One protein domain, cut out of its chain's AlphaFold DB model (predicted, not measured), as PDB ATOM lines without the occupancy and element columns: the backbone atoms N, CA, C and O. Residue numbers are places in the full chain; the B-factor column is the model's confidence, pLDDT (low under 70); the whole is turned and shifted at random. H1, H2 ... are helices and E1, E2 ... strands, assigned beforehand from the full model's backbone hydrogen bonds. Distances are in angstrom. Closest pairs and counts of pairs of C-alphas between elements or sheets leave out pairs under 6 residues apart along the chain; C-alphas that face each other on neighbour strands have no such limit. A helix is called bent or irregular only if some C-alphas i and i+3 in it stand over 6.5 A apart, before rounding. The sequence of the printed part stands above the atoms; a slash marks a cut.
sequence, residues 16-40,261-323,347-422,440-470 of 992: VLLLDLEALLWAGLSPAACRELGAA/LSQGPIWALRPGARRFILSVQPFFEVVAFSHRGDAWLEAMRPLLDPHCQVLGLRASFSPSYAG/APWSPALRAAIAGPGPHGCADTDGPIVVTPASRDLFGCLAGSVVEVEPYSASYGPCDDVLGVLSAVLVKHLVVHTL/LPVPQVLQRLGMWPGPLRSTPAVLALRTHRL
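This is residues 16 to 40, 261 to 323, 347 to 422 and 440 to 470 of the 992 residues of an uncharacterized protein of Edaphochlamys debaryana (UniProt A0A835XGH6). A small twisted parallel sheet of four strands makes the core, with H5 and H6 over one face and short H1 on the opposite face. H3 and H7, side by side and running the same way, graze the sheet; H2 and H4 touch each other, and H9 touches no helix. The printed part has 195 residues with nine named helices and four named strands, in the order E1 H1 H2 H3 E2 H4 H5 E3 H6 E4 H7 H8 H9; the class is mixed, helices and strands. The whole is compact, with a radius of gyration of the C-alphas of 16.8 A, and rounded, spanning 51 by 42 by 32 A.

The sheet's order is E2 (residues 284 to 289), E1 (16 to 20), E3 (372 to 375), E4 (389 to 391), and its twist from edge to edge is 65 degrees. E2 and E1 are parallel at 30 degrees, with N 19 and O 287 at 2.8 A. E1 and E3 are parallel at 6 degrees, with N 18 and O 372 at 2.8 A. E3 and E4 are parallel at 31 degrees, with N 390 and O 373 at 2.8 A. E3, H6 (379 to 388) and E4 form a strand-helix-strand unit, two parallel neighbour strands with a helix between, and its crossover is right-handed. H5 (349 to 358) is over E1 at a height of 10.0 A over the sheet and runs along the strands, at 22 degrees to E1 on the local plane. H6, on the same face, is only just over E4, with 3 of its C-alphas falling on it, and stands up from the sheet. H5 and H6 touch at a shallow tilt of 28 degrees, the same way; their closest C-alphas, those of Ser 350 and Phe 382, are 6.0 A apart. H1 (21 to 24) is on the opposite face, at a height of 5.7 A over the sheet. H3 (273 to 280) and H7 (405 to 421) touch at a shallow tilt of 8 degrees, the same way, the C-alphas of Phe 276 and Ser 410 being closest at 5.5 A. H2 (31 to 39) touches H4 (294 to 304) at a steep tilt of 59 degrees, with the C-alphas of Gly 38 and Ala 299 closest at 6.7 A. H8 (442 to 448) only just touches H6, with 3 pairs of C-alphas within 8 A, the closest those of Ser 388 and Pro 443 at 6.1 A. H9 (460 to 470) is not on the sheet. Every O i to N i+4 pair is within hydrogen-bond range in H2, H3, H5, H8 and H9; H4 has 4 of 7, H7 12 of 13, H6 0 of 6 but 5 of 7 O i to N i+3 pairs, and H1 is too short for an i+4 pair.

E1 begins at C-alpha 16 (149.627, 153.694, 262.828), and H9, 15.1 A long, ends at C-alpha 470 (165.422, 186.094, 246.841). H7 is 24.1 A long from C-alpha 405 (154.695, 170.721, 254.102), E2 15.1 A and H4 14.7 A. H6 is irregular, with C-alphas 381 and 384 9.2 A apart, and H4 only just, with C-alphas 299 and 302 7.0 A apart.

The C-alphas of Gly 323 and His 468 are the two farthest apart, at 54.2 A. Residues 41 to 260, 324 to 346 and 423 to 439 are not printed; the C-alpha gaps across these cuts are 10.1, 14.9 and 15.2 A. Of the links printed whole, H5 to E3, E4 to H7 and H8 to H9 are long. The mean pLDDT of the printed part is 72.3, and 70 residues are under 70, among them 27 to 40, 308 to 323 and 347 to 369.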
ATOM      1  N   VAL A  16     148.159 153.604 262.852       85.50
ATOM      2  CA  VAL A  16     149.627 153.694 262.828       85.50
ATOM      3  C   VAL A  16     150.064 154.699 261.758       85.50
ATOM      4  O   VAL A  16     149.607 154.637 260.614       85.50
ATOM      5  N   LEU A  17     150.951 155.620 262.140       90.31
ATOM      6  CA  LEU A  17     151.625 156.566 261.253       90.31
ATOM      7  C   LEU A  17     153.121 156.240 261.243       90.31
ATOM      8  O   LEU A  17     153.828 156.539 262.207       90.31
ATOM      9  N   LEU A  18     153.592 155.627 260.160       90.81
ATOM     10  CA  LEU A  18     155.008 155.363 259.930       90.81
ATOM     11  C   LEU A  18     155.662 156.616 259.345       90.81
ATOM     12  O   LEU A  18     155.294 157.075 258.265       90.81
ATOM     13  N   LEU A  19     156.633 157.170 260.059       92.56
ATOM     14  CA  LEU A  19     157.265 158.441 259.734       92.56
ATOM     15  C   LEU A  19     158.743 158.226 259.415       92.56
ATOM     16  O   LEU A  19     159.536 157.903 260.299       92.56
ATOM     17  N   ASP A  20     159.105 158.405 258.150       91.75
ATOM     18  CA  ASP A  20     160.494 158.362 257.715       91.75
ATOM     19  C   ASP A  20     161.236 159.564 258.300       91.75
ATOM     20  O   ASP A  20     160.850 160.722 258.100       91.75
ATOM     21  N   LEU A  21     162.316 159.300 259.024       90.44
ATOM     22  CA  LEU A  21     163.147 160.332 259.624       90.44
ATOM     23  C   LEU A  21     163.720 161.283 258.565       90.44
ATOM     24  O   LEU A  21     163.879 162.475 258.817       90.44
ATOM     25  N   GLU A  22     163.970 160.776 257.357       90.12
ATOM     26  CA  GLU A  22     164.506 161.546 256.237       90.12
ATOM     27  C   GLU A  22     163.458 162.517 255.644       90.12
ATOM     28  O   GLU A  22     163.822 163.482 254.975       90.12
ATOM     29  N   ALA A  23     162.157 162.343 255.932       88.12
ATOM     30  CA  ALA A  23     161.126 163.340 255.603       88.12
ATOM     31  C   ALA A  23     161.206 164.584 256.510       88.12
ATOM     32  O   ALA A  23     160.718 165.660 256.140       88.12
ATOM     33  N   LEU A  24     161.795 164.426 257.704       88.38
ATOM     34  CA  LEU A  24     161.919 165.437 258.759       88.38
ATOM     35  C   LEU A  24     163.306 166.085 258.832       88.38
ATOM     36  O   LEU A  24     163.461 167.078 259.541       88.38
ATOM     37  N   LEU A  25     164.310 165.513 258.167       87.12
ATOM     38  CA  LEU A  25     165.712 165.908 258.278       87.12
ATOM     39  C   LEU A  25     166.254 166.457 256.966       87.12
ATOM     40  O   LEU A  25     165.816 166.083 255.881       87.12
ATOM     41  N   TRP A  26     167.226 167.360 257.070       80.44
ATOM     42  CA  TRP A  26     167.914 167.881 255.898       80.44
ATOM     43  C   TRP A  26     168.691 166.760 255.199       80.44
ATOM     44  O   TRP A  26     169.522 166.100 255.821       80.44
ATOM     45  N   ALA A  27     168.468 166.576 253.896       68.81
ATOM     46  CA  ALA A  27     169.070 165.475 253.136       68.81
ATOM     47  C   ALA A  27     170.618 165.454 253.171       68.81
ATOM     48  O   ALA A  27     171.219 164.385 253.098       68.81
ATOM     49  N   GLY A  28     171.270 166.613 253.334       61.78
ATOM     50  CA  GLY A  28     172.733 166.727 253.456       61.78
ATOM     51  C   GLY A  28     173.307 166.415 254.846       61.78
ATOM     52  O   GLY A  28     174.523 166.455 255.033       61.78
ATOM     53  N   LEU A  29     172.467 166.116 255.841       65.69
ATOM     54  CA  LEU A  29     172.891 165.889 257.221       65.69
ATOM     55  C   LEU A  29     173.597 164.531 257.354       65.69
ATOM     56  O   LEU A  29     172.950 163.484 257.301       65.69
ATOM     57  N   SER A  30     174.922 164.520 257.513       67.56
ATOM     58  CA  SER A  30     175.702 163.273 257.544       67.56
ATOM     59  C   SER A  30     175.644 162.555 258.908       67.56
ATOM     60  O   SER A  30     175.490 163.204 259.950       67.56
ATOM     61  N   PRO A  31     175.832 161.217 258.951       56.88
ATOM     62  CA  PRO A  31     175.943 160.478 260.210       56.88
ATOM     63  C   PRO A  31     177.104 160.928 261.106       56.88
ATOM     64  O   PRO A  31     177.030 160.764 262.321       56.88
ATOM     65  N   ALA A  32     178.168 161.497 260.525       57.44
ATOM     66  CA  ALA A  32     179.297 162.052 261.269       57.44
ATOM     67  C   ALA A  32     178.921 163.377 261.948       57.44
ATOM     68  O   ALA A  32     179.007 163.468 263.169       57.44
ATOM     69  N   ALA A  33     178.385 164.342 261.190       62.22
ATOM     70  CA  ALA A  33     177.996 165.649 261.719       62.22
ATOM     71  C   ALA A  33     176.989 165.520 262.874       62.22
ATOM     72  O   ALA A  33     177.123 166.171 263.903       62.22
ATOM     73  N   CYS A  34     176.006 164.622 262.759       55.00
ATOM     74  CA  CYS A  34     175.045 164.391 263.841       55.00
ATOM     75  C   CYS A  34     175.599 163.587 265.027       55.00
ATOM     76  O   CYS A  34     175.104 163.755 266.139       55.00
ATOM     77  N   ARG A  35     176.654 162.776 264.846       60.72
ATOM     78  CA  ARG A  35     177.408 162.223 265.985       60.72
ATOM     79  C   ARG A  35     178.193 163.311 266.705       60.72
ATOM     80  O   ARG A  35     178.186 163.316 267.924       60.72
ATOM     81  N   GLU A  36     178.806 164.249 265.992       59.38
ATOM     82  CA  GLU A  36     179.517 165.386 266.595       59.38
ATOM     83  C   GLU A  36     178.545 166.314 267.345       59.38
ATOM     84  O   GLU A  36     178.772 166.638 268.510       59.38
ATOM     85  N   LEU A  37     177.402 166.640 266.731       54.75
ATOM     86  CA  LEU A  37     176.326 167.439 267.338       54.75
ATOM     87  C   LEU A  37     175.645 166.735 268.531       54.75
ATOM     88  O   LEU A  37     175.124 167.417 269.410       54.75
ATOM     89  N   GLY A  38     175.641 165.397 268.574       49.41
ATOM     90  CA  GLY A  38     175.088 164.599 269.678       49.41
ATOM     91  C   GLY A  38     176.095 164.203 270.768       49.41
ATOM     92  O   GLY A  38     175.689 163.919 271.893       49.41
ATOM     93  N   ALA A  39     177.396 164.176 270.459       44.69
ATOM     94  CA  ALA A  39     178.465 163.799 271.389       44.69
ATOM     95  C   ALA A  39     179.135 164.999 272.075       44.69
ATOM     96  O   ALA A  39     179.869 164.798 273.042       44.69
ATOM     97  N   ALA A  40     178.892 166.230 271.611       43.12
ATOM     98  CA  ALA A  40     179.344 167.449 272.276       43.12
ATOM     99  C   ALA A  40     178.773 167.524 273.712       43.12
ATOM    100  O   ALA A  40     177.562 167.692 273.879       43.12
ATOM    101  N   LEU A 261     170.809 173.599 275.146       39.44
ATOM    102  CA  LEU A 261     170.815 172.350 274.368       39.44
ATOM    103  C   LEU A 261     169.656 172.290 273.359       39.44
ATOM    104  O   LEU A 261     169.802 171.712 272.284       39.44
ATOM    105  N   SER A 262     168.523 172.933 273.658       44.78
ATOM    106  CA  SER A 262     167.397 173.020 272.723       44.78
ATOM    107  C   SER A 262     167.668 173.880 271.478       44.78
ATOM    108  O   SER A 262     166.924 173.736 270.511       44.78
ATOM    109  N   GLN A 263     168.727 174.709 271.485       44.62
ATOM    110  CA  GLN A 263     169.254 175.424 270.308       44.62
ATOM    111  C   GLN A 263     170.324 174.628 269.535       44.62
ATOM    112  O   GLN A 263     170.791 175.087 268.491       44.62
ATOM    113  N   GLY A 264     170.647 173.401 269.970       52.66
ATOM    114  CA  GLY A 264     171.237 172.378 269.099       52.66
ATOM    115  C   GLY A 264     170.394 172.178 267.825       52.66
ATOM    116  O   GLY A 264     169.254 172.627 267.771       52.66
ATOM    117  N   PRO A 265     170.929 171.522 266.784       59.91
ATOM    118  CA  PRO A 265     170.727 171.816 265.352       59.91
ATOM    119  C   PRO A 265     169.265 171.869 264.833       59.91
ATOM    120  O   PRO A 265     168.847 171.049 264.019       59.91
ATOM    121  N   ILE A 266     168.487 172.891 265.221       65.06
ATOM    122  CA  ILE A 266     167.109 173.121 264.740       65.06
ATOM    123  C   ILE A 266     167.089 173.310 263.218       65.06
ATOM    124  O   ILE A 266     166.152 172.868 262.566       65.06
ATOM    125  N   TRP A 267     168.125 173.923 262.638       67.62
ATOM    126  CA  TRP A 267     168.249 174.139 261.190       67.62
ATOM    127  C   TRP A 267     168.252 172.832 260.376       67.62
ATOM    128  O   TRP A 267     167.831 172.829 259.217       67.62
ATOM    129  N   ALA A 268     168.685 171.724 260.986       81.69
ATOM    130  CA  ALA A 268     168.699 170.399 260.376       81.69
ATOM    131  C   ALA A 268     167.323 169.709 260.403       81.69
ATOM    132  O   ALA A 268     167.095 168.775 259.634       81.69
ATOM    133  N   LEU A 269     166.411 170.170 261.267       88.50
ATOM    134  CA  LEU A 269     165.015 169.744 261.302       88.50
ATOM    135  C   LEU A 269     164.189 170.552 260.300       88.50
ATOM    136  O   LEU A 269     164.306 171.774 260.202       88.50
ATOM    137  N   ARG A 270     163.272 169.871 259.619       91.88
ATOM    138  CA  ARG A 270     162.236 170.506 258.810       91.88
ATOM    139  C   ARG A 270     161.334 171.373 259.700       91.88
ATOM    140  O   ARG A 270     160.931 170.912 260.780       91.88
ATOM    141  N   PRO A 271     160.984 172.606 259.286       90.19
ATOM    142  CA  PRO A 271     160.113 173.475 260.062       90.19
ATOM    143  C   PRO A 271     158.832 172.769 260.508       90.19
ATOM    144  O   PRO A 271     158.180 172.039 259.764       90.19
ATOM    145  N   GLY A 272     158.480 172.964 261.777       89.81
ATOM    146  CA  GLY A 272     157.280 172.371 262.351       89.81
ATOM    147  C   GLY A 272     157.346 170.871 262.664       89.81
ATOM    148  O   GLY A 272     156.364 170.389 263.210       89.81
ATOM    149  N   ALA A 273     158.449 170.139 262.437       92.06
ATOM    150  CA  ALA A 273     158.523 168.689 262.704       92.06
ATOM    151  C   ALA A 273     158.036 168.275 264.112       92.06
ATOM    152  O   ALA A 273     157.174 167.405 264.241       92.06
ATOM    153  N   ARG A 274     158.484 168.969 265.171       90.25
ATOM    154  CA  ARG A 274     157.989 168.748 266.550       90.25
ATOM    155  C   ARG A 274     156.480 169.008 266.682       90.25
ATOM    156  O   ARG A 274     155.767 168.243 267.325       90.25
ATOM    157  N   ARG A 275     155.976 170.076 266.050       90.25
ATOM    158  CA  ARG A 275     154.551 170.463 266.065       90.25
ATOM    159  C   ARG A 275     153.687 169.465 265.292       90.25
ATOM    160  O   ARG A 275     152.587 169.168 265.742       90.25
ATOM    161  N   PHE A 276     154.192 168.931 264.181       92.81
ATOM    162  CA  PHE A 276     153.562 167.863 263.411       92.81
ATOM    163  C   PHE A 276     153.353 166.633 264.295       92.81
ATOM    164  O   PHE A 276     152.203 166.271 264.536       92.81
ATOM    165  N   ILE A 277     154.430 166.086 264.875       91.50
ATOM    166  CA  ILE A 277     154.389 164.914 265.768       91.50
ATOM    167  C   ILE A 277     153.386 165.133 266.916       91.50
ATOM    168  O   ILE A 277     152.476 164.326 267.099       91.50
ATOM    169  N   LEU A 278     153.476 166.267 267.624       89.50
ATOM    170  CA  LEU A 278     152.561 166.618 268.720       89.50
ATOM    171  C   LEU A 278     151.095 166.784 268.280       89.50
ATOM    172  O   LEU A 278     150.192 166.521 269.068       89.50
ATOM    173  N   SER A 279     150.836 167.216 267.041       90.19
ATOM    174  CA  SER A 279     149.471 167.391 266.523       90.19
ATOM    175  C   SER A 279     148.806 166.085 266.079       90.19
ATOM    176  O   SER A 279     147.586 165.971 266.167       90.19
ATOM    177  N   VAL A 280     149.589 165.097 265.624       89.88
ATOM    178  CA  VAL A 280     149.066 163.817 265.118       89.88
ATOM    179  C   VAL A 280     149.033 162.724 266.193       89.88
ATOM    180  O   VAL A 280     148.129 161.892 266.171       89.88
ATOM    181  N   GLN A 281     149.935 162.754 267.182       88.88
ATOM    182  CA  GLN A 281     150.019 161.749 268.256       88.88
ATOM    183  C   GLN A 281     148.726 161.519 269.076       88.88
ATOM    184  O   GLN A 281     148.503 160.374 269.476       88.88
ATOM    185  N   PRO A 282     147.816 162.495 269.289       87.62
ATOM    186  CA  PRO A 282     146.525 162.219 269.929       87.62
ATOM    187  C   PRO A 282     145.644 161.222 269.157       87.62
ATOM    188  O   PRO A 282     144.827 160.529 269.765       87.62
ATOM    189  N   PHE A 283     145.824 161.127 267.835       84.88
ATOM    190  CA  PHE A 283     145.000 160.327 266.920       84.88
ATOM    191  C   PHE A 283     145.741 159.109 266.345       84.88
ATOM    192  O   PHE A 283     145.115 158.092 266.031       84.88
ATOM    193  N   PHE A 284     147.068 159.203 266.224       86.25
ATOM    194  CA  PHE A 284     147.934 158.185 265.639       86.25
ATOM    195  C   PHE A 284     148.926 157.602 266.653       86.25
ATOM    196  O   PHE A 284     149.421 158.300 267.538       86.25
ATOM    197  N   GLU A 285     149.279 156.332 266.478       87.06
ATOM    198  CA  GLU A 285     150.527 155.784 267.005       87.06
ATOM    199  C   GLU A 285     151.651 156.193 266.042       87.06
ATOM    200  O   GLU A 285     151.727 155.690 264.919       87.06
ATOM    201  N   VAL A 286     152.467 157.172 266.443       88.69
ATOM    202  CA  VAL A 286     153.551 157.707 265.606       88.69
ATOM    203  C   VAL A 286     154.799 156.861 265.801       88.69
ATOM    204  O   VAL A 286     155.375 156.842 266.889       88.69
ATOM    205  N   VAL A 287     155.219 156.193 264.732       88.31
ATOM    206  CA  VAL A 287     156.384 155.312 264.707       88.31
ATOM    207  C   VAL A 287     157.414 155.883 263.742       88.31
ATOM    208  O   VAL A 287     157.187 155.897 262.533       88.31
ATOM    209  N   ALA A 288     158.555 156.335 264.255       88.75
ATOM    210  CA  ALA A 288     159.665 156.755 263.405       88.75
ATOM    211  C   ALA A 288     160.474 155.552 262.899       88.75
ATOM    212  O   ALA A 288     160.749 154.616 263.656       88.75
ATOM    213  N   PHE A 289     160.893 155.613 261.635       88.00
ATOM    214  CA  PHE A 289     161.834 154.679 261.014       88.00
ATOM    215  C   PHE A 289     162.880 155.440 260.187       88.00
ATOM    216  O   PHE A 289     162.663 156.578 259.787       88.00
ATOM    217  N   SER A 290     164.036 154.827 259.933       86.19
ATOM    218  CA  SER A 290     165.053 155.344 259.006       86.19
ATOM    219  C   SER A 290     165.853 154.178 258.442       86.19
ATOM    220  O   SER A 290     166.109 153.191 259.136       86.19
ATOM    221  N   HIS A 291     166.300 154.318 257.197       80.44
ATOM    222  CA  HIS A 291     167.191 153.362 256.544       80.44
ATOM    223  C   HIS A 291     168.625 153.364 257.126       80.44
ATOM    224  O   HIS A 291     169.422 152.504 256.763       80.44
ATOM    225  N   ARG A 292     168.980 154.320 258.006       79.38
ATOM    226  CA  ARG A 292     170.367 154.542 258.472       79.38
ATOM    227  C   ARG A 292     170.805 153.780 259.734       79.38
ATOM    228  O   ARG A 292     171.989 153.824 260.063       79.38
ATOM    229  N   GLY A 293     169.899 153.119 260.458       80.19
ATOM    230  CA  GLY A 293     170.235 152.342 261.667       80.19
ATOM    231  C   GLY A 293     169.631 152.862 262.986       80.19
ATOM    232  O   GLY A 293     169.252 154.023 263.105       80.19
ATOM    233  N   ASP A 294     169.576 152.022 264.022       81.00
ATOM    234  CA  ASP A 294     168.998 152.382 265.332       81.00
ATOM    235  C   ASP A 294     169.839 153.406 266.082       81.00
ATOM    236  O   ASP A 294     169.315 154.324 266.706       81.00
ATOM    237  N   ALA A 295     171.160 153.314 265.927       80.19
ATOM    238  CA  ALA A 295     172.090 154.331 266.399       80.19
ATOM    239  C   ALA A 295     171.874 155.704 265.726       80.19
ATOM    240  O   ALA A 295     172.387 156.699 266.226       80.19
ATOM    241  N   TRP A 296     171.136 155.776 264.608       82.31
ATOM    242  CA  TRP A 296     170.653 157.034 264.032       82.31
ATOM    243  C   TRP A 296     169.327 157.456 264.670       82.31
ATOM    244  O   TRP A 296     169.207 158.583 265.137       82.31
ATOM    245  N   LEU A 297     168.355 156.543 264.761       84.25
ATOM    246  CA  LEU A 297     167.033 156.826 265.330       84.25
ATOM    247  C   LEU A 297     167.101 157.298 266.791       84.25
ATOM    248  O   LEU A 297     166.536 158.342 267.112       84.25
ATOM    249  N   GLU A 298     167.841 156.601 267.656       84.88
ATOM    250  CA  GLU A 298     168.023 157.005 269.060       84.88
ATOM    251  C   GLU A 298     168.876 158.281 269.198       84.88
ATOM    252  O   GLU A 298     168.615 159.089 270.085       84.88
ATOM    253  N   ALA A 299     169.841 158.532 268.301       84.56
ATOM    254  CA  ALA A 299     170.627 159.774 268.314       84.56
ATOM    255  C   ALA A 299     169.802 161.005 267.897       84.56
ATOM    256  O   ALA A 299     170.002 162.098 268.425       84.56
ATOM    257  N   MET A 300     168.848 160.835 266.977       85.12
ATOM    258  CA  MET A 300     167.966 161.911 266.512       85.12
ATOM    259  C   MET A 300     166.694 162.059 267.360       85.12
ATOM    260  O   MET A 300     166.024 163.094 267.290       85.12
ATOM    261  N   ARG A 301     166.374 161.076 268.211       85.12
ATOM    262  CA  ARG A 301     165.220 161.105 269.124       85.12
ATOM    263  C   ARG A 301     165.139 162.375 269.978       85.12
ATOM    264  O   ARG A 301     164.069 162.980 269.956       85.12
ATOM    265  N   PRO A 302     166.203 162.859 270.658       84.62
ATOM    266  CA  PRO A 302     166.104 164.044 271.516       84.62
ATOM    267  C   PRO A 302     165.839 165.330 270.721       84.62
ATOM    268  O   PRO A 302     165.315 166.304 271.260       84.62
ATOM    269  N   LEU A 303     166.172 165.343 269.424       83.69
ATOM    270  CA  LEU A 303     165.885 166.465 268.534       83.69
ATOM    271  C   LEU A 303     164.406 166.495 268.119       83.69
ATOM    272  O   LEU A 303     163.861 167.587 267.953       83.69
ATOM    273  N   LEU A 304     163.741 165.343 267.999       84.19
ATOM    274  CA  LEU A 304     162.330 165.232 267.601       84.19
ATOM    275  C   LEU A 304     161.355 165.210 268.785       84.19
ATOM    276  O   LEU A 304     160.345 165.912 268.761       84.19
ATOM    277  N   ASP A 305     161.675 164.440 269.821       83.88
ATOM    278  CA  ASP A 305     160.902 164.276 271.049       83.88
ATOM    279  C   ASP A 305     161.835 164.430 272.267       83.88
ATOM    280  O   ASP A 305     162.305 163.436 272.826       83.88
ATOM    281  N   PRO A 306     162.117 165.674 272.706       78.56
ATOM    282  CA  PRO A 306     163.006 165.952 273.841       78.56
ATOM    283  C   PRO A 306     162.448 165.486 275.199       78.56
ATOM    284  O   PRO A 306     163.093 165.687 276.229       78.56
ATOM    285  N   HIS A 307     161.250 164.895 275.230       75.25
ATOM    286  CA  HIS A 307     160.619 164.357 276.435       75.25
ATOM    287  C   HIS A 307     160.407 162.835 276.376       75.25
ATOM    288  O   HIS A 307     159.951 162.263 277.368       75.25
ATOM    289  N   CYS A 308     160.759 162.185 275.258       60.72
ATOM    290  CA  CYS A 308     160.669 160.742 274.998       60.72
ATOM    291  C   CYS A 308     159.292 160.096 275.282       60.72
ATOM    292  O   CYS A 308     159.217 158.892 275.532       60.72
ATOM    293  N   GLN A 309     158.212 160.882 275.254       65.50
ATOM    294  CA  GLN A 309     156.841 160.484 275.624       65.50
ATOM    295  C   GLN A 309     155.888 160.339 274.428       65.50
ATOM    296  O   GLN A 309     154.754 159.882 274.584       65.50
ATOM    297  N   VAL A 310     156.308 160.790 273.249       64.06
ATOM    298  CA  VAL A 310     155.430 161.094 272.113       64.06
ATOM    299  C   VAL A 310     155.778 160.232 270.904       64.06
ATOM    300  O   VAL A 310     154.876 159.779 270.201       64.06
ATOM    301  N   LEU A 311     157.070 159.994 270.670       69.44
ATOM    302  CA  LEU A 311     157.568 159.263 269.510       69.44
ATOM    303  C   LEU A 311     157.877 157.804 269.864       69.44
ATOM    304  O   LEU A 311     158.804 157.514 270.625       69.44
ATOM    305  N   GLY A 312     157.137 156.875 269.257       66.62
ATOM    306  CA  GLY A 312     157.556 155.483 269.193       66.62
ATOM    307  C   GLY A 312     158.744 155.367 268.243       66.62
ATOM    308  O   GLY A 312     158.647 155.742 267.076       66.62
ATOM    309  N   LEU A 313     159.870 154.844 268.719       59.22
ATOM    310  CA  LEU A 313     160.918 154.357 267.825       59.22
ATOM    311  C   LEU A 313     160.661 152.884 267.522       59.22
ATOM    312  O   LEU A 313     160.289 152.119 268.416       59.22
ATOM    313  N   ARG A 314     160.888 152.477 266.273       58.78
ATOM    314  CA  ARG A 314     161.016 151.063 265.917       58.78
ATOM    315  C   ARG A 314     162.385 150.775 265.344       58.78
ATOM    316  O   ARG A 314     162.991 151.646 264.731       58.78
ATOM    317  N   ALA A 315     162.798 149.526 265.556       47.69
ATOM    318  CA  ALA A 315     164.062 148.990 265.098       47.69
ATOM    319  C   ALA A 315     164.335 149.389 263.647       47.69
ATOM    320  O   ALA A 315     163.505 149.171 262.763       47.69
ATOM    321  N   SER A 316     165.521 149.924 263.406       46.44
ATOM    322  CA  SER A 316     166.112 149.882 262.085       46.44
ATOM    323  C   SER A 316     166.281 148.433 261.655       46.44
ATOM    324  O   SER A 316     166.561 147.530 262.449       46.44
ATOM    325  N   PHE A 317     166.111 148.196 260.367       48.41
ATOM    326  CA  PHE A 317     166.066 146.840 259.870       48.41
ATOM    327  C   PHE A 317     167.442 146.432 259.377       48.41
ATOM    328  O   PHE A 317     167.844 146.763 258.263       48.41
ATOM    329  N   SER A 318     168.146 145.666 260.215       34.28
ATOM    330  CA  SER A 318     169.197 144.784 259.714       34.28
ATOM    331  C   SER A 318     168.589 143.939 258.586       34.28
ATOM    332  O   SER A 318     167.585 143.263 258.834       34.28
ATOM    333  N   PRO A 319     169.151 143.933 257.363       37.53
ATOM    334  CA  PRO A 319     168.561 143.257 256.201       37.53
ATOM    335  C   PRO A 319     168.633 141.717 256.277       37.53
ATOM    336  O   PRO A 319     168.461 141.029 255.279       37.53
ATOM    337  N   SER A 320     168.883 141.165 257.467       31.14
ATOM    338  CA  SER A 320     169.039 139.740 257.766       31.14
ATOM    339  C   SER A 320     167.733 138.937 257.726       31.14
ATOM    340  O   SER A 320     167.789 137.717 257.825       31.14
ATOM    341  N   TYR A 321     166.569 139.589 257.609       33.22
ATOM    342  CA  TYR A 321     165.264 138.922 257.520       33.22
ATOM    343  C   TYR A 321     164.841 138.728 256.054       33.22
ATOM    344  O   TYR A 321     163.945 139.396 255.533       33.22
ATOM    345  N   ALA A 322     165.547 137.816 255.382       34.84
ATOM    346  CA  ALA A 322     165.178 137.257 254.088       34.84
ATOM    347  C   ALA A 322     164.820 135.776 254.293       34.84
ATOM    348  O   ALA A 322     165.633 135.009 254.802       34.84
ATOM    349  N   GLY A 323     163.592 135.407 253.924       33.25
ATOM    350  CA  GLY A 323     162.887 134.260 254.510       33.25
ATOM    351  C   GLY A 323     162.058 134.715 255.729       33.25
ATOM    352  O   GLY A 323     162.543 135.499 256.540       33.25
ATOM    353  N   ALA A 347     164.805 147.636 247.238       42.00
ATOM    354  CA  ALA A 347     164.224 147.895 248.542       42.00
ATOM    355  C   ALA A 347     164.484 146.823 249.628       42.00
ATOM    356  O   ALA A 347     163.560 146.095 250.012       42.00
ATOM    357  N   PRO A 348     165.638 146.904 250.337       42.12
ATOM    358  CA  PRO A 348     165.730 146.460 251.741       42.12
ATOM    359  C   PRO A 348     164.669 147.115 252.658       42.12
ATOM    360  O   PRO A 348     164.462 146.694 253.791       42.12
ATOM    361  N   TRP A 349     163.955 148.118 252.141       46.44
ATOM    362  CA  TRP A 349     162.819 148.805 252.733       46.44
ATOM    363  C   TRP A 349     161.559 147.912 252.768       46.44
ATOM    364  O   TRP A 349     160.716 148.107 253.637       46.44
ATOM    365  N   SER A 350     161.407 146.909 251.887       51.28
ATOM    366  CA  SER A 350     160.153 146.133 251.798       51.28
ATOM    367  C   SER A 350     159.961 145.046 252.876       51.28
ATOM    368  O   SER A 350     158.820 144.882 253.319       51.28
ATOM    369  N   PRO A 351     160.988 144.306 253.357       50.00
ATOM    370  CA  PRO A 351     160.848 143.426 254.525       50.00
ATOM    371  C   PRO A 351     160.789 144.251 255.816       50.00
ATOM    372  O   PRO A 351     159.976 143.986 256.698       50.00
ATOM    373  N   ALA A 352     161.602 145.311 255.868       48.69
ATOM    374  CA  ALA A 352     161.667 146.298 256.935       48.69
ATOM    375  C   ALA A 352     160.291 146.899 257.265       48.69
ATOM    376  O   ALA A 352     159.757 146.733 258.362       48.69
ATOM    377  N   LEU A 353     159.665 147.523 256.269       52.31
ATOM    378  CA  LEU A 353     158.328 148.090 256.372       52.31
ATOM    379  C   LEU A 353     157.282 147.025 256.740       52.31
ATOM    380  O   LEU A 353     156.425 147.279 257.582       52.31
ATOM    381  N   ARG A 354     157.372 145.809 256.181       55.62
ATOM    382  CA  ARG A 354     156.479 144.698 256.553       55.62
ATOM    383  C   ARG A 354     156.595 144.335 258.034       55.62
ATOM    384  O   ARG A 354     155.564 144.191 258.680       55.62
ATOM    385  N   ALA A 355     157.795 144.275 258.609       50.66
ATOM    386  CA  ALA A 355     157.984 144.042 260.043       50.66
ATOM    387  C   ALA A 355     157.548 145.244 260.913       50.66
ATOM    388  O   ALA A 355     156.972 145.059 261.991       50.66
ATOM    389  N   ALA A 356     157.730 146.480 260.430       50.88
ATOM    390  CA  ALA A 356     157.176 147.673 261.072       50.88
ATOM    391  C   ALA A 356     155.636 147.613 261.163       50.88
ATOM    392  O   ALA A 356     155.084 147.988 262.197       50.88
ATOM    393  N   ILE A 357     154.972 147.076 260.133       54.34
ATOM    394  CA  ILE A 357     153.508 146.983 259.992       54.34
ATOM    395  C   ILE A 357     152.909 145.730 260.644       54.34
ATOM    396  O   ILE A 357     151.800 145.794 261.166       54.34
ATOM    397  N   ALA A 358     153.622 144.605 260.657       49.84
ATOM    398  CA  ALA A 358     153.152 143.348 261.240       49.84
ATOM    399  C   ALA A 358     153.167 143.337 262.782       49.84
ATOM    400  O   ALA A 358     152.620 142.428 263.398       49.84
ATOM    401  N   GLY A 359     153.805 144.326 263.419       42.88
ATOM    402  CA  GLY A 359     154.027 144.325 264.865       42.88
ATOM    403  C   GLY A 359     153.107 145.131 265.805       42.88
ATOM    404  O   GLY A 359     153.530 145.234 266.960       42.88
ATOM    405  N   PRO A 360     151.937 145.712 265.450       45.19
ATOM    406  CA  PRO A 360     151.019 146.322 266.421       45.19
ATOM    407  C   PRO A 360     150.210 145.250 267.190       45.19
ATOM    408  O   PRO A 360     148.984 145.179 267.129       45.19
ATOM    409  N   GLY A 361     150.925 144.415 267.951       38.91
ATOM    410  CA  GLY A 361     150.370 143.423 268.877       38.91
ATOM    411  C   GLY A 361     149.995 142.057 268.266       38.91
ATOM    412  O   GLY A 361     149.822 141.927 267.056       38.91
ATOM    413  N   PRO A 362     149.826 141.010 269.101       33.44
ATOM    414  CA  PRO A 362     149.619 139.617 268.673       33.44
ATOM    415  C   PRO A 362     148.190 139.309 268.173       33.44
ATOM    416  O   PRO A 362     147.734 138.167 268.234       33.44
ATOM    417  N   HIS A 363     147.443 140.317 267.720       36.78
ATOM    418  CA  HIS A 363     146.041 140.201 267.307       36.78
ATOM    419  C   HIS A 363     145.836 140.869 265.945       36.78
ATOM    420  O   HIS A 363     145.269 141.961 265.850       36.78
ATOM    421  N   GLY A 364     146.307 140.170 264.907       39.16
ATOM    422  CA  GLY A 364     146.324 140.569 263.495       39.16
ATOM    423  C   GLY A 364     144.958 140.701 262.812       39.16
ATOM    424  O   GLY A 364     144.799 140.280 261.672       39.16
ATOM    425  N   CYS A 365     143.983 141.331 263.467       32.97
ATOM    426  CA  CYS A 365     142.913 142.019 262.753       32.97
ATOM    427  C   CYS A 365     143.505 143.311 262.186       32.97
ATOM    428  O   CYS A 365     143.511 144.340 262.869       32.97
ATOM    429  N   ALA A 366     144.034 143.230 260.964       40.31
ATOM    430  CA  ALA A 366     144.347 144.393 260.148       40.31
ATOM    431  C   ALA A 366     143.024 145.049 259.726       40.31
ATOM    432  O   ALA A 366     142.433 144.695 258.705       40.31
ATOM    433  N   ASP A 367     142.529 145.965 260.561       46.22
ATOM    434  CA  ASP A 367     141.394 146.821 260.216       46.22
ATOM    435  C   ASP A 367     141.698 147.546 258.891       46.22
ATOM    436  O   ASP A 367     142.841 147.915 258.629       46.22
ATOM    437  N   THR A 368     140.686 147.760 258.042       47.81
ATOM    438  CA  THR A 368     140.874 148.193 256.635       47.81
ATOM    439  C   THR A 368     141.536 149.567 256.448       47.81
ATOM    440  O   THR A 368     141.819 149.970 255.322       47.81
ATOM    441  N   ASP A 369     141.783 150.286 257.539       61.41
ATOM    442  CA  ASP A 369     142.556 151.521 257.582       61.41
ATOM    443  C   ASP A 369     144.055 151.206 257.709       61.41
ATOM    444  O   ASP A 369     144.645 151.325 258.786       61.41
ATOM    445  N   GLY A 370     144.664 150.786 256.597       71.81
ATOM    446  CA  GLY A 370     146.090 150.466 256.540       71.81
ATOM    447  C   GLY A 370     146.998 151.614 257.029       71.81
ATOM    448  O   GLY A 370     146.616 152.786 256.961       71.81
ATOM    449  N   PRO A 371     148.212 151.291 257.513       84.75
ATOM    450  CA  PRO A 371     149.136 152.264 258.087       84.75
ATOM    451  C   PRO A 371     149.514 153.330 257.060       84.75
ATOM    452  O   PRO A 371     149.851 153.013 255.919       84.75
ATOM    453  N   ILE A 372     149.486 154.594 257.481       88.69
ATOM    454  CA  ILE A 372     149.935 155.707 256.641       88.69
ATOM    455  C   ILE A 372     151.451 155.788 256.763       88.69
ATOM    456  O   ILE A 372     151.971 155.851 257.876       88.69
ATOM    457  N   VAL A 373     152.152 155.814 255.634       90.19
ATOM    458  CA  VAL A 373     153.599 156.060 255.591       90.19
ATOM    459  C   VAL A 373     153.836 157.489 255.111       90.19
ATOM    460  O   VAL A 373     153.117 157.959 254.234       90.19
ATOM    461  N   VAL A 374     154.823 158.186 255.667       92.50
ATOM    462  CA  VAL A 374     155.254 159.524 255.232       92.50
ATOM    463  C   VAL A 374     156.756 159.471 254.981       92.50
ATOM    464  O   VAL A 374     157.503 159.170 255.907       92.50
ATOM    465  N   THR A 375     157.203 159.715 253.747       93.00
ATOM    466  CA  THR A 375     158.591 159.447 253.309       93.00
ATOM    467  C   THR A 375     159.008 160.334 252.128       93.00
ATOM    468  O   THR A 375     158.141 160.747 251.354       93.00
ATOM    469  N   PRO A 376     160.310 160.645 251.958       90.50
ATOM    470  CA  PRO A 376     160.823 161.274 250.745       90.50
ATOM    471  C   PRO A 376     161.177 160.271 249.634       90.50
ATOM    472  O   PRO A 376     161.529 160.685 248.531       90.50
ATOM    473  N   ALA A 377     161.127 158.965 249.911       87.81
ATOM    474  CA  ALA A 377     161.313 157.926 248.907       87.81
ATOM    475  C   ALA A 377     160.027 157.728 248.090       87.81
ATOM    476  O   ALA A 377     158.926 157.928 248.604       87.81
ATOM    477  N   SER A 378     160.144 157.303 246.827       85.00
ATOM    478  CA  SER A 378     158.941 157.060 246.026       85.00
ATOM    479  C   SER A 378     158.148 155.868 246.560       85.00
ATOM    480  O   SER A 378     158.704 154.806 246.853       85.00
ATOM    481  N   ARG A 379     156.829 156.046 246.631       82.69
ATOM    482  CA  ARG A 379     155.828 155.076 247.088       82.69
ATOM    483  C   ARG A 379     155.906 153.733 246.361       82.69
ATOM    484  O   ARG A 379     155.562 152.713 246.947       82.69
ATOM    485  N   ASP A 380     156.378 153.710 245.117       80.94
ATOM    486  CA  ASP A 380     156.407 152.499 244.296       80.94
ATOM    487  C   ASP A 380     157.415 151.473 244.874       80.94
ATOM    488  O   ASP A 380     157.195 150.264 244.801       80.94
ATOM    489  N   LEU A 381     158.435 151.941 245.614       77.00
ATOM    490  CA  LEU A 381     159.373 151.118 246.403       77.00
ATOM    491  C   LEU A 381     158.712 150.383 247.590       77.00
ATOM    492  O   LEU A 381     159.319 149.498 248.194       77.00
ATOM    493  N   PHE A 382     157.477 150.752 247.938       75.50
ATOM    494  CA  PHE A 382     156.698 150.209 249.052       75.50
ATOM    495  C   PHE A 382     155.686 149.147 248.560       75.50
ATOM    496  O   PHE A 382     154.967 148.550 249.367       75.50
ATOM    497  N   GLY A 383     155.646 148.864 247.249       80.81
ATOM    498  CA  GLY A 383     154.886 147.767 246.644       80.81
ATOM    499  C   GLY A 383     153.391 147.832 246.959       80.81
ATOM    500  O   GLY A 383     152.736 148.840 246.708       80.81
ATOM    501  N   CYS A 384     152.841 146.779 247.573       72.44
ATOM    502  CA  CYS A 384     151.430 146.712 247.981       72.44
ATOM    503  C   CYS A 384     150.983 147.859 248.913       72.44
ATOM    504  O   CYS A 384     149.786 148.084 249.074       72.44
ATOM    505  N   LEU A 385     151.924 148.578 249.533       75.56
ATOM    506  CA  LEU A 385     151.658 149.700 250.434       75.56
ATOM    507  C   LEU A 385     151.779 151.070 249.751       75.56
ATOM    508  O   LEU A 385     151.445 152.070 250.380       75.56
ATOM    509  N   ALA A 386     152.152 151.135 248.465       80.62
ATOM    510  CA  ALA A 386     152.190 152.368 247.669       80.62
ATOM    511  C   ALA A 386     150.870 153.163 247.730       80.62
ATOM    512  O   ALA A 386     150.868 154.392 247.712       80.62
ATOM    513  N   GLY A 387     149.738 152.462 247.880       78.81
ATOM    514  CA  GLY A 387     148.414 153.058 248.072       78.81
ATOM    515  C   GLY A 387     148.214 153.822 249.390       78.81
ATOM    516  O   GLY A 387     147.213 154.521 249.494       78.81
ATOM    517  N   SER A 388     149.140 153.720 250.354       83.06
ATOM    518  CA  SER A 388     149.099 154.350 251.690       83.06
ATOM    519  C   SER A 388     150.323 155.227 252.009       83.06
ATOM    520  O   SER A 388     150.446 155.725 253.131       83.06
ATOM    521  N   VAL A 389     151.243 155.402 251.057       87.75
ATOM    522  CA  VAL A 389     152.554 156.038 251.274       87.75
ATOM    523  C   VAL A 389     152.556 157.463 250.740       87.75
ATOM    524  O   VAL A 389     152.728 157.683 249.550       87.75
ATOM    525  N   VAL A 390     152.370 158.440 251.627       91.12
ATOM    526  CA  VAL A 390     152.426 159.871 251.316       91.12
ATOM    527  C   VAL A 390     153.869 160.273 251.006       91.12
ATOM    528  O   VAL A 390     154.684 160.464 251.912       91.12
ATOM    529  N   GLU A 391     154.167 160.419 249.717       91.56
ATOM    530  CA  GLU A 391     155.414 161.017 249.240       91.56
ATOM    531  C   GLU A 391     155.502 162.494 249.657       91.56
ATOM    532  O   GLU A 391     154.536 163.256 249.561       91.56
ATOM    533  N   VAL A 392     156.683 162.921 250.096       91.75
ATOM    534  CA  VAL A 392     156.975 164.281 250.564       91.75
ATOM    535  C   VAL A 392     158.262 164.768 249.904       91.75
ATOM    536  O   VAL A 392     159.242 164.036 249.849       91.75
ATOM    537  N   GLU A 393     158.308 166.012 249.424       90.44
ATOM    538  CA  GLU A 393     159.531 166.553 248.820       90.44
ATOM    539  C   GLU A 393     160.699 166.541 249.835       90.44
ATOM    540  O   GLU A 393     160.506 167.015 250.963       90.44
ATOM    541  N   PRO A 394     161.900 166.027 249.492       88.56
ATOM    542  CA  PRO A 394     163.044 165.983 250.405       88.56
ATOM    543  C   PRO A 394     163.372 167.360 250.998       88.56
ATOM    544  O   PRO A 394     163.463 168.352 250.271       88.56
ATOM    545  N   TYR A 395     163.569 167.447 252.318       88.75
ATOM    546  CA  TYR A 395     163.855 168.737 252.948       88.75
ATOM    547  C   TYR A 395     165.261 169.225 252.568       88.75
ATOM    548  O   TYR A 395     166.281 168.641 252.944       88.75
ATOM    549  N   SER A 396     165.306 170.334 251.828       84.44
ATOM    550  CA  SER A 396     166.511 171.113 251.551       84.44
ATOM    551  C   SER A 396     166.569 172.317 252.489       84.44
ATOM    552  O   SER A 396     165.633 173.115 252.530       84.44
ATOM    553  N   ALA A 397     167.698 172.520 253.176       76.19
ATOM    554  CA  ALA A 397     167.925 173.691 254.026       76.19
ATOM    555  C   ALA A 397     167.789 175.027 253.259       76.19
ATOM    556  O   ALA A 397     167.531 176.062 253.867       76.19
ATOM    557  N   SER A 398     167.875 175.007 251.921       77.56
ATOM    558  CA  SER A 398     167.608 176.172 251.064       77.56
ATOM    559  C   SER A 398     166.138 176.633 251.063       77.56
ATOM    560  O   SER A 398     165.862 177.775 250.682       77.56
ATOM    561  N   TYR A 399     165.186 175.784 251.470       72.06
ATOM    562  CA  TYR A 399     163.799 176.182 251.753       72.06
ATOM    563  C   TYR A 399     163.681 176.859 253.129       72.06
ATOM    564  O   TYR A 399     162.847 177.751 253.321       72.06
ATOM    565  N   GLY A 400     164.568 176.494 254.061       74.50
ATOM    566  CA  GLY A 400     164.720 177.119 255.372       74.50
ATOM    567  C   GLY A 400     163.395 177.195 256.143       74.50
ATOM    568  O   GLY A 400     162.599 176.264 256.069       74.50
ATOM    569  N   PRO A 401     163.097 178.307 256.844       79.12
ATOM    570  CA  PRO A 401     161.882 178.453 257.650       79.12
ATOM    571  C   PRO A 401     160.597 178.632 256.823       79.12
ATOM    572  O   PRO A 401     159.557 178.952 257.396       79.12
ATOM    573  N   CYS A 402     160.662 178.507 255.493       80.69
ATOM    574  CA  CYS A 402     159.508 178.694 254.617       80.69
ATOM    575  C   CYS A 402     158.754 177.380 254.358       80.69
ATOM    576  O   CYS A 402     157.568 177.447 254.068       80.69
ATOM    577  N   ASP A 403     159.411 176.217 254.474       87.94
ATOM    578  CA  ASP A 403     158.802 174.901 254.227       87.94
ATOM    579  C   ASP A 403     157.591 174.664 255.147       87.94
ATOM    580  O   ASP A 403     157.714 174.623 256.373       87.94
ATOM    581  N   ASP A 404     156.410 174.535 254.544       90.88
ATOM    582  CA  ASP A 404     155.128 174.388 255.231       90.88
ATOM    583  C   ASP A 404     154.530 172.980 255.111       90.88
ATOM    584  O   ASP A 404     153.428 172.736 255.614       90.88
ATOM    585  N   VAL A 405     155.250 172.024 254.511       91.75
ATOM    586  CA  VAL A 405     154.695 170.721 254.102       91.75
ATOM    587  C   VAL A 405     154.170 169.925 255.296       91.75
ATOM    588  O   VAL A 405     153.073 169.370 255.245       91.75
ATOM    589  N   LEU A 406     154.891 169.932 256.421       92.75
ATOM    590  CA  LEU A 406     154.439 169.283 257.658       92.75
ATOM    591  C   LEU A 406     153.282 170.038 258.336       92.75
ATOM    592  O   LEU A 406     152.466 169.427 259.029       92.75
ATOM    593  N   GLY A 407     153.161 171.350 258.120       91.19
ATOM    594  CA  GLY A 407     152.011 172.147 258.558       91.19
ATOM    595  C   GLY A 407     150.743 171.801 257.774       91.19
ATOM    596  O   GLY A 407     149.689 171.570 258.365       91.19
ATOM    597  N   VAL A 408     150.862 171.675 256.451       89.81
ATOM    598  CA  VAL A 408     149.775 171.218 255.574       89.81
ATOM    599  C   VAL A 408     149.395 169.767 255.890       89.81
ATOM    600  O   VAL A 408     148.215 169.467 256.066       89.81
ATOM    601  N   LEU A 409     150.373 168.865 256.030       90.81
ATOM    602  CA  LEU A 409     150.117 167.448 256.292       90.81
ATOM    603  C   LEU A 409     149.476 167.213 257.668       90.81
ATOM    604  O   LEU A 409     148.524 166.442 257.757       90.81
ATOM    605  N   SER A 410     149.916 167.908 258.727       92.25
ATOM    606  CA  SER A 410     149.216 167.861 260.026       92.25
ATOM    607  C   SER A 410     147.793 168.405 259.925       92.25
ATOM    608  O   SER A 410     146.871 167.768 260.429       92.25
ATOM    609  N   ALA A 411     147.580 169.526 259.227       89.06
ATOM    610  CA  ALA A 411     146.242 170.073 259.023       89.06
ATOM    611  C   ALA A 411     145.313 169.085 258.292       89.06
ATOM    612  O   ALA A 411     144.172 168.916 258.717       89.06
ATOM    613  N   VAL A 412     145.787 168.388 257.250       86.69
ATOM    614  CA  VAL A 412     145.001 167.361 256.541       86.69
ATOM    615  C   VAL A 412     144.748 166.137 257.427       86.69
ATOM    616  O   VAL A 412     143.590 165.760 257.608       86.69
ATOM    617  N   LEU A 413     145.794 165.543 258.015       87.00
ATOM    618  CA  LEU A 413     145.680 164.341 258.854       87.00
ATOM    619  C   LEU A 413     144.741 164.563 260.048       87.00
ATOM    620  O   LEU A 413     143.856 163.746 260.297       87.00
ATOM    621  N   VAL A 414     144.888 165.686 260.757       85.38
ATOM    622  CA  VAL A 414     144.042 166.015 261.910       85.38
ATOM    623  C   VAL A 414     142.620 166.348 261.460       85.38
ATOM    624  O   VAL A 414     141.679 165.755 261.979       85.38
ATOM    625  N   LYS A 415     142.419 167.222 260.462       80.44
ATOM    626  CA  LYS A 415     141.069 167.614 260.013       80.44
ATOM    627  C   LYS A 415     140.250 166.414 259.530       80.44
ATOM    628  O   LYS A 415     139.073 166.313 259.871       80.44
ATOM    629  N   HIS A 416     140.862 165.486 258.793       71.31
ATOM    630  CA  HIS A 416     140.157 164.320 258.256       71.31
ATOM    631  C   HIS A 416     139.928 163.185 259.265       71.31
ATOM    632  O   HIS A 416     139.041 162.367 259.035       71.31
ATOM    633  N   LEU A 417     140.628 163.157 260.407       66.75
ATOM    634  CA  LEU A 417     140.261 162.279 261.527       66.75
ATOM    635  C   LEU A 417     139.281 162.934 262.506       66.75
ATOM    636  O   LEU A 417     138.326 162.290 262.938       66.75
ATOM    637  N   VAL A 418     139.466 164.212 262.834       62.03
ATOM    638  CA  VAL A 418     138.620 164.939 263.794       62.03
ATOM    639  C   VAL A 418     137.177 165.042 263.295       62.03
ATOM    640  O   VAL A 418     136.258 164.744 264.050       62.03
ATOM    641  N   VAL A 419     136.956 165.359 262.013       60.66
ATOM    642  CA  VAL A 419     135.596 165.457 261.440       60.66
ATOM    643  C   VAL A 419     134.853 164.112 261.449       60.66
ATOM    644  O   VAL A 419     133.633 164.099 261.569       60.66
ATOM    645  N   HIS A 420     135.560 162.978 261.383       55.03
ATOM    646  CA  HIS A 420     134.942 161.644 261.409       55.03
ATOM    647  C   HIS A 420     134.907 160.987 262.801       55.03
ATOM    648  O   HIS A 420     134.213 159.989 262.968       55.03
ATOM    649  N   THR A 421     135.612 161.531 263.799       54.25
ATOM    650  CA  THR A 421     135.578 161.037 265.193       54.25
ATOM    651  C   THR A 421     134.759 161.921 266.139       54.25
ATOM    652  O   THR A 421     134.247 161.409 267.129       54.25
ATOM    653  N   LEU A 422     134.588 163.219 265.840       51.25
ATOM    654  CA  LEU A 422     133.830 164.166 266.674       51.25
ATOM    655  C   LEU A 422     132.396 164.453 266.207       51.25
ATOM    656  O   LEU A 422     131.731 165.263 266.844       51.25
ATOM    657  N   LEU A 440     137.069 158.627 254.376       67.12
ATOM    658  CA  LEU A 440     137.839 158.410 253.155       67.12
ATOM    659  C   LEU A 440     139.309 158.165 253.539       67.12
ATOM    660  O   LEU A 440     139.846 158.936 254.345       67.12
ATOM    661  N   PRO A 441     139.976 157.136 252.983       70.62
ATOM    662  CA  PRO A 441     141.406 156.942 253.178       70.62
ATOM    663  C   PRO A 441     142.167 158.235 252.880       70.62
ATOM    664  O   PRO A 441     141.892 158.903 251.882       70.62
ATOM    665  N   VAL A 442     143.136 158.589 253.726       70.88
ATOM    666  CA  VAL A 442     143.927 159.826 253.572       70.88
ATOM    667  C   VAL A 442     144.533 159.985 252.162       70.88
ATOM    668  O   VAL A 442     144.459 161.089 251.631       70.88
ATOM    669  N   PRO A 443     145.018 158.929 251.482       71.12
ATOM    670  CA  PRO A 443     145.436 159.013 250.079       71.12
ATOM    671  C   PRO A 443     144.322 159.484 249.124       71.12
ATOM    672  O   PRO A 443     144.566 160.338 248.279       71.12
ATOM    673  N   GLN A 444     143.074 159.027 249.298       76.31
ATOM    674  CA  GLN A 444     141.923 159.504 248.509       76.31
ATOM    675  C   GLN A 444     141.528 160.947 248.861       76.31
ATOM    676  O   GLN A 444     141.029 161.680 248.007       76.31
ATOM    677  N   VAL A 445     141.740 161.370 250.111       76.44
ATOM    678  CA  VAL A 445     141.577 162.770 250.528       76.44
ATOM    679  C   VAL A 445     142.607 163.655 249.829       76.44
ATOM    680  O   VAL A 445     142.227 164.633 249.192       76.44
ATOM    681  N   LEU A 446     143.889 163.287 249.889       78.31
ATOM    682  CA  LEU A 446     144.973 163.999 249.211       78.31
ATOM    683  C   LEU A 446     144.736 164.038 247.692       78.31
ATOM    684  O   LEU A 446     144.917 165.085 247.076       78.31
ATOM    685  N   GLN A 447     144.216 162.956 247.102       82.06
ATOM    686  CA  GLN A 447     143.851 162.893 245.682       82.06
ATOM    687  C   GLN A 447     142.760 163.908 245.320       82.06
ATOM    688  O   GLN A 447     142.885 164.626 244.332       82.06
ATOM    689  N   ARG A 448     141.713 164.019 246.147       81.06
ATOM    690  CA  ARG A 448     140.634 165.011 245.974       81.06
ATOM    691  C   ARG A 448     141.103 166.455 246.175       81.06
ATOM    692  O   ARG A 448     140.446 167.365 245.686       81.06
ATOM    693  N   LEU A 449     142.219 166.662 246.874       74.56
ATOM    694  CA  LEU A 449     142.875 167.963 247.036       74.56
ATOM    695  C   LEU A 449     143.902 168.266 245.924       74.56
ATOM    696  O   LEU A 449     144.528 169.320 245.961       74.56
ATOM    697  N   GLY A 450     144.112 167.360 244.957       79.81
ATOM    698  CA  GLY A 450     145.169 167.485 243.941       79.81
ATOM    699  C   GLY A 450     146.593 167.308 244.493       79.81
ATOM    700  O   GLY A 450     147.567 167.582 243.801       79.81
ATOM    701  N   MET A 451     146.715 166.838 245.736       76.12
ATOM    702  CA  MET A 451     147.956 166.661 246.500       76.12
ATOM    703  C   MET A 451     148.505 165.220 246.421       76.12
ATOM    704  O   MET A 451     149.304 164.806 247.254       76.12
ATOM    705  N   TRP A 452     148.011 164.426 245.471       77.50
ATOM    706  CA  TRP A 452     148.348 163.019 245.233       77.50
ATOM    707  C   TRP A 452     147.942 162.689 243.787       77.50
ATOM    708  O   TRP A 452     146.888 163.169 243.358       77.50
ATOM    709  N   PRO A 453     148.712 161.906 243.005       71.75
ATOM    710  CA  PRO A 453     149.762 160.967 243.422       71.75
ATOM    711  C   PRO A 453     151.164 161.542 243.664       71.75
ATOM    712  O   PRO A 453     151.993 160.815 244.192       71.75
ATOM    713  N   GLY A 454     151.446 162.781 243.249       80.44
ATOM    714  CA  GLY A 454     152.799 163.344 243.323       80.44
ATOM    715  C   GLY A 454     153.260 163.712 244.745       80.44
ATOM    716  O   GLY A 454     152.423 163.855 245.638       80.44
ATOM    717  N   PRO A 455     154.575 163.930 244.944       80.06
ATOM    718  CA  PRO A 455     155.147 164.283 246.240       80.06
ATOM    719  C   PRO A 455     154.643 165.637 246.741       80.06
ATOM    720  O   PRO A 455     154.591 166.612 245.985       80.06
ATOM    721  N   LEU A 456     154.329 165.712 248.037       81.69
ATOM    722  CA  LEU A 456     153.898 166.947 248.689       81.69
ATOM    723  C   LEU A 456     155.024 167.988 248.692       81.69
ATOM    724  O   LEU A 456     156.055 167.800 249.341       81.69
ATOM    725  N   ARG A 457     154.792 169.100 247.991       85.00
ATOM    726  CA  ARG A 457     155.693 170.258 247.899       85.00
ATOM    727  C   ARG A 457     155.202 171.408 248.774       85.00
ATOM    728  O   ARG A 457     154.037 171.437 249.171       85.00
ATOM    729  N   SER A 458     156.083 172.371 249.041       78.31
ATOM    730  CA  SER A 458     155.708 173.614 249.739       78.31
ATOM    731  C   SER A 458     154.645 174.395 248.953       78.31
ATOM    732  O   SER A 458     154.638 174.356 247.719       78.31
ATOM    733  N   THR A 459     153.743 175.111 249.630       79.50
ATOM    734  CA  THR A 459     152.603 175.745 248.940       79.50
ATOM    735  C   THR A 459     153.026 176.854 247.959       79.50
ATOM    736  O   THR A 459     154.029 177.537 248.180       79.50
ATOM    737  N   PRO A 460     152.246 177.130 246.888       67.94
ATOM    738  CA  PRO A 460     152.570 178.196 245.933       67.94
ATOM    739  C   PRO A 460     152.726 179.585 246.570       67.94
ATOM    740  O   PRO A 460     153.546 180.380 246.117       67.94
ATOM    741  N   ALA A 461     151.992 179.870 247.653       66.44
ATOM    742  CA  ALA A 461     152.136 181.110 248.416       66.44
ATOM    743  C   ALA A 461     153.494 181.192 249.138       66.44
ATOM    744  O   ALA A 461     154.140 182.238 249.124       66.44
ATOM    745  N   VAL A 462     153.961 180.081 249.717       70.75
ATOM    746  CA  VAL A 462     155.306 179.955 250.295       70.75
ATOM    747  C   VAL A 462     156.392 180.102 249.227       70.75
ATOM    748  O   VAL A 462     157.365 180.826 249.442       70.75
ATOM    749  N   LEU A 463     156.215 179.482 248.058       73.06
ATOM    750  CA  LEU A 463     157.162 179.595 246.946       73.06
ATOM    751  C   LEU A 463     157.245 181.038 246.413       73.06
ATOM    752  O   LEU A 463     158.349 181.537 246.208       73.06
ATOM    753  N   ALA A 464     156.120 181.750 246.299       69.12
ATOM    754  CA  ALA A 464     156.092 183.169 245.924       69.12
ATOM    755  C   ALA A 464     156.704 184.097 246.998       69.12
ATOM    756  O   ALA A 464     157.357 185.091 246.677       69.12
ATOM    757  N   LEU A 465     156.549 183.770 248.287       72.50
ATOM    758  CA  LEU A 465     157.253 184.466 249.371       72.50
ATOM    759  C   LEU A 465     158.766 184.197 249.343       72.50
ATOM    760  O   LEU A 465     159.542 185.074 249.732       72.50
ATOM    761  N   ARG A 466     159.194 183.015 248.875       75.38
ATOM    762  CA  ARG A 466     160.606 182.677 248.659       75.38
ATOM    763  C   ARG A 466     161.190 183.463 247.488       75.38
ATOM    764  O   ARG A 466     162.228 184.083 247.695       75.38
ATOM    765  N   THR A 467     160.538 183.500 246.320       75.56
ATOM    766  CA  THR A 467     161.030 184.286 245.171       75.56
ATOM    767  C   THR A 467     161.146 185.757 245.544       75.56
ATOM    768  O   THR A 467     162.256 186.263 245.568       75.56
ATOM    769  N   HIS A 468     160.086 186.400 246.047       74.12
ATOM    770  CA  HIS A 468     160.139 187.815 246.446       74.12
ATOM    771  C   HIS A 468     161.202 188.130 247.529       74.12
ATOM    772  O   HIS A 468     161.703 189.254 247.600       74.12
ATOM    773  N   ARG A 469     161.582 187.163 248.382       73.75
ATOM    774  CA  ARG A 469     162.727 187.312 249.303       73.75
ATOM    775  C   ARG A 469     164.078 187.195 248.595       73.75
ATOM    776  O   ARG A 469     164.971 187.974 248.913       73.75
ATOM    777  N   LEU A 470     164.222 186.254 247.664       75.25
ATOM    778  CA  LEU A 470     165.422 186.094 246.841       75.25
ATOM    779  C   LEU A 470     165.607 187.294 245.904       75.25
ATOM    780  O   LEU A 470     166.689 187.864 245.890       75.25
TER     781      LEU A 470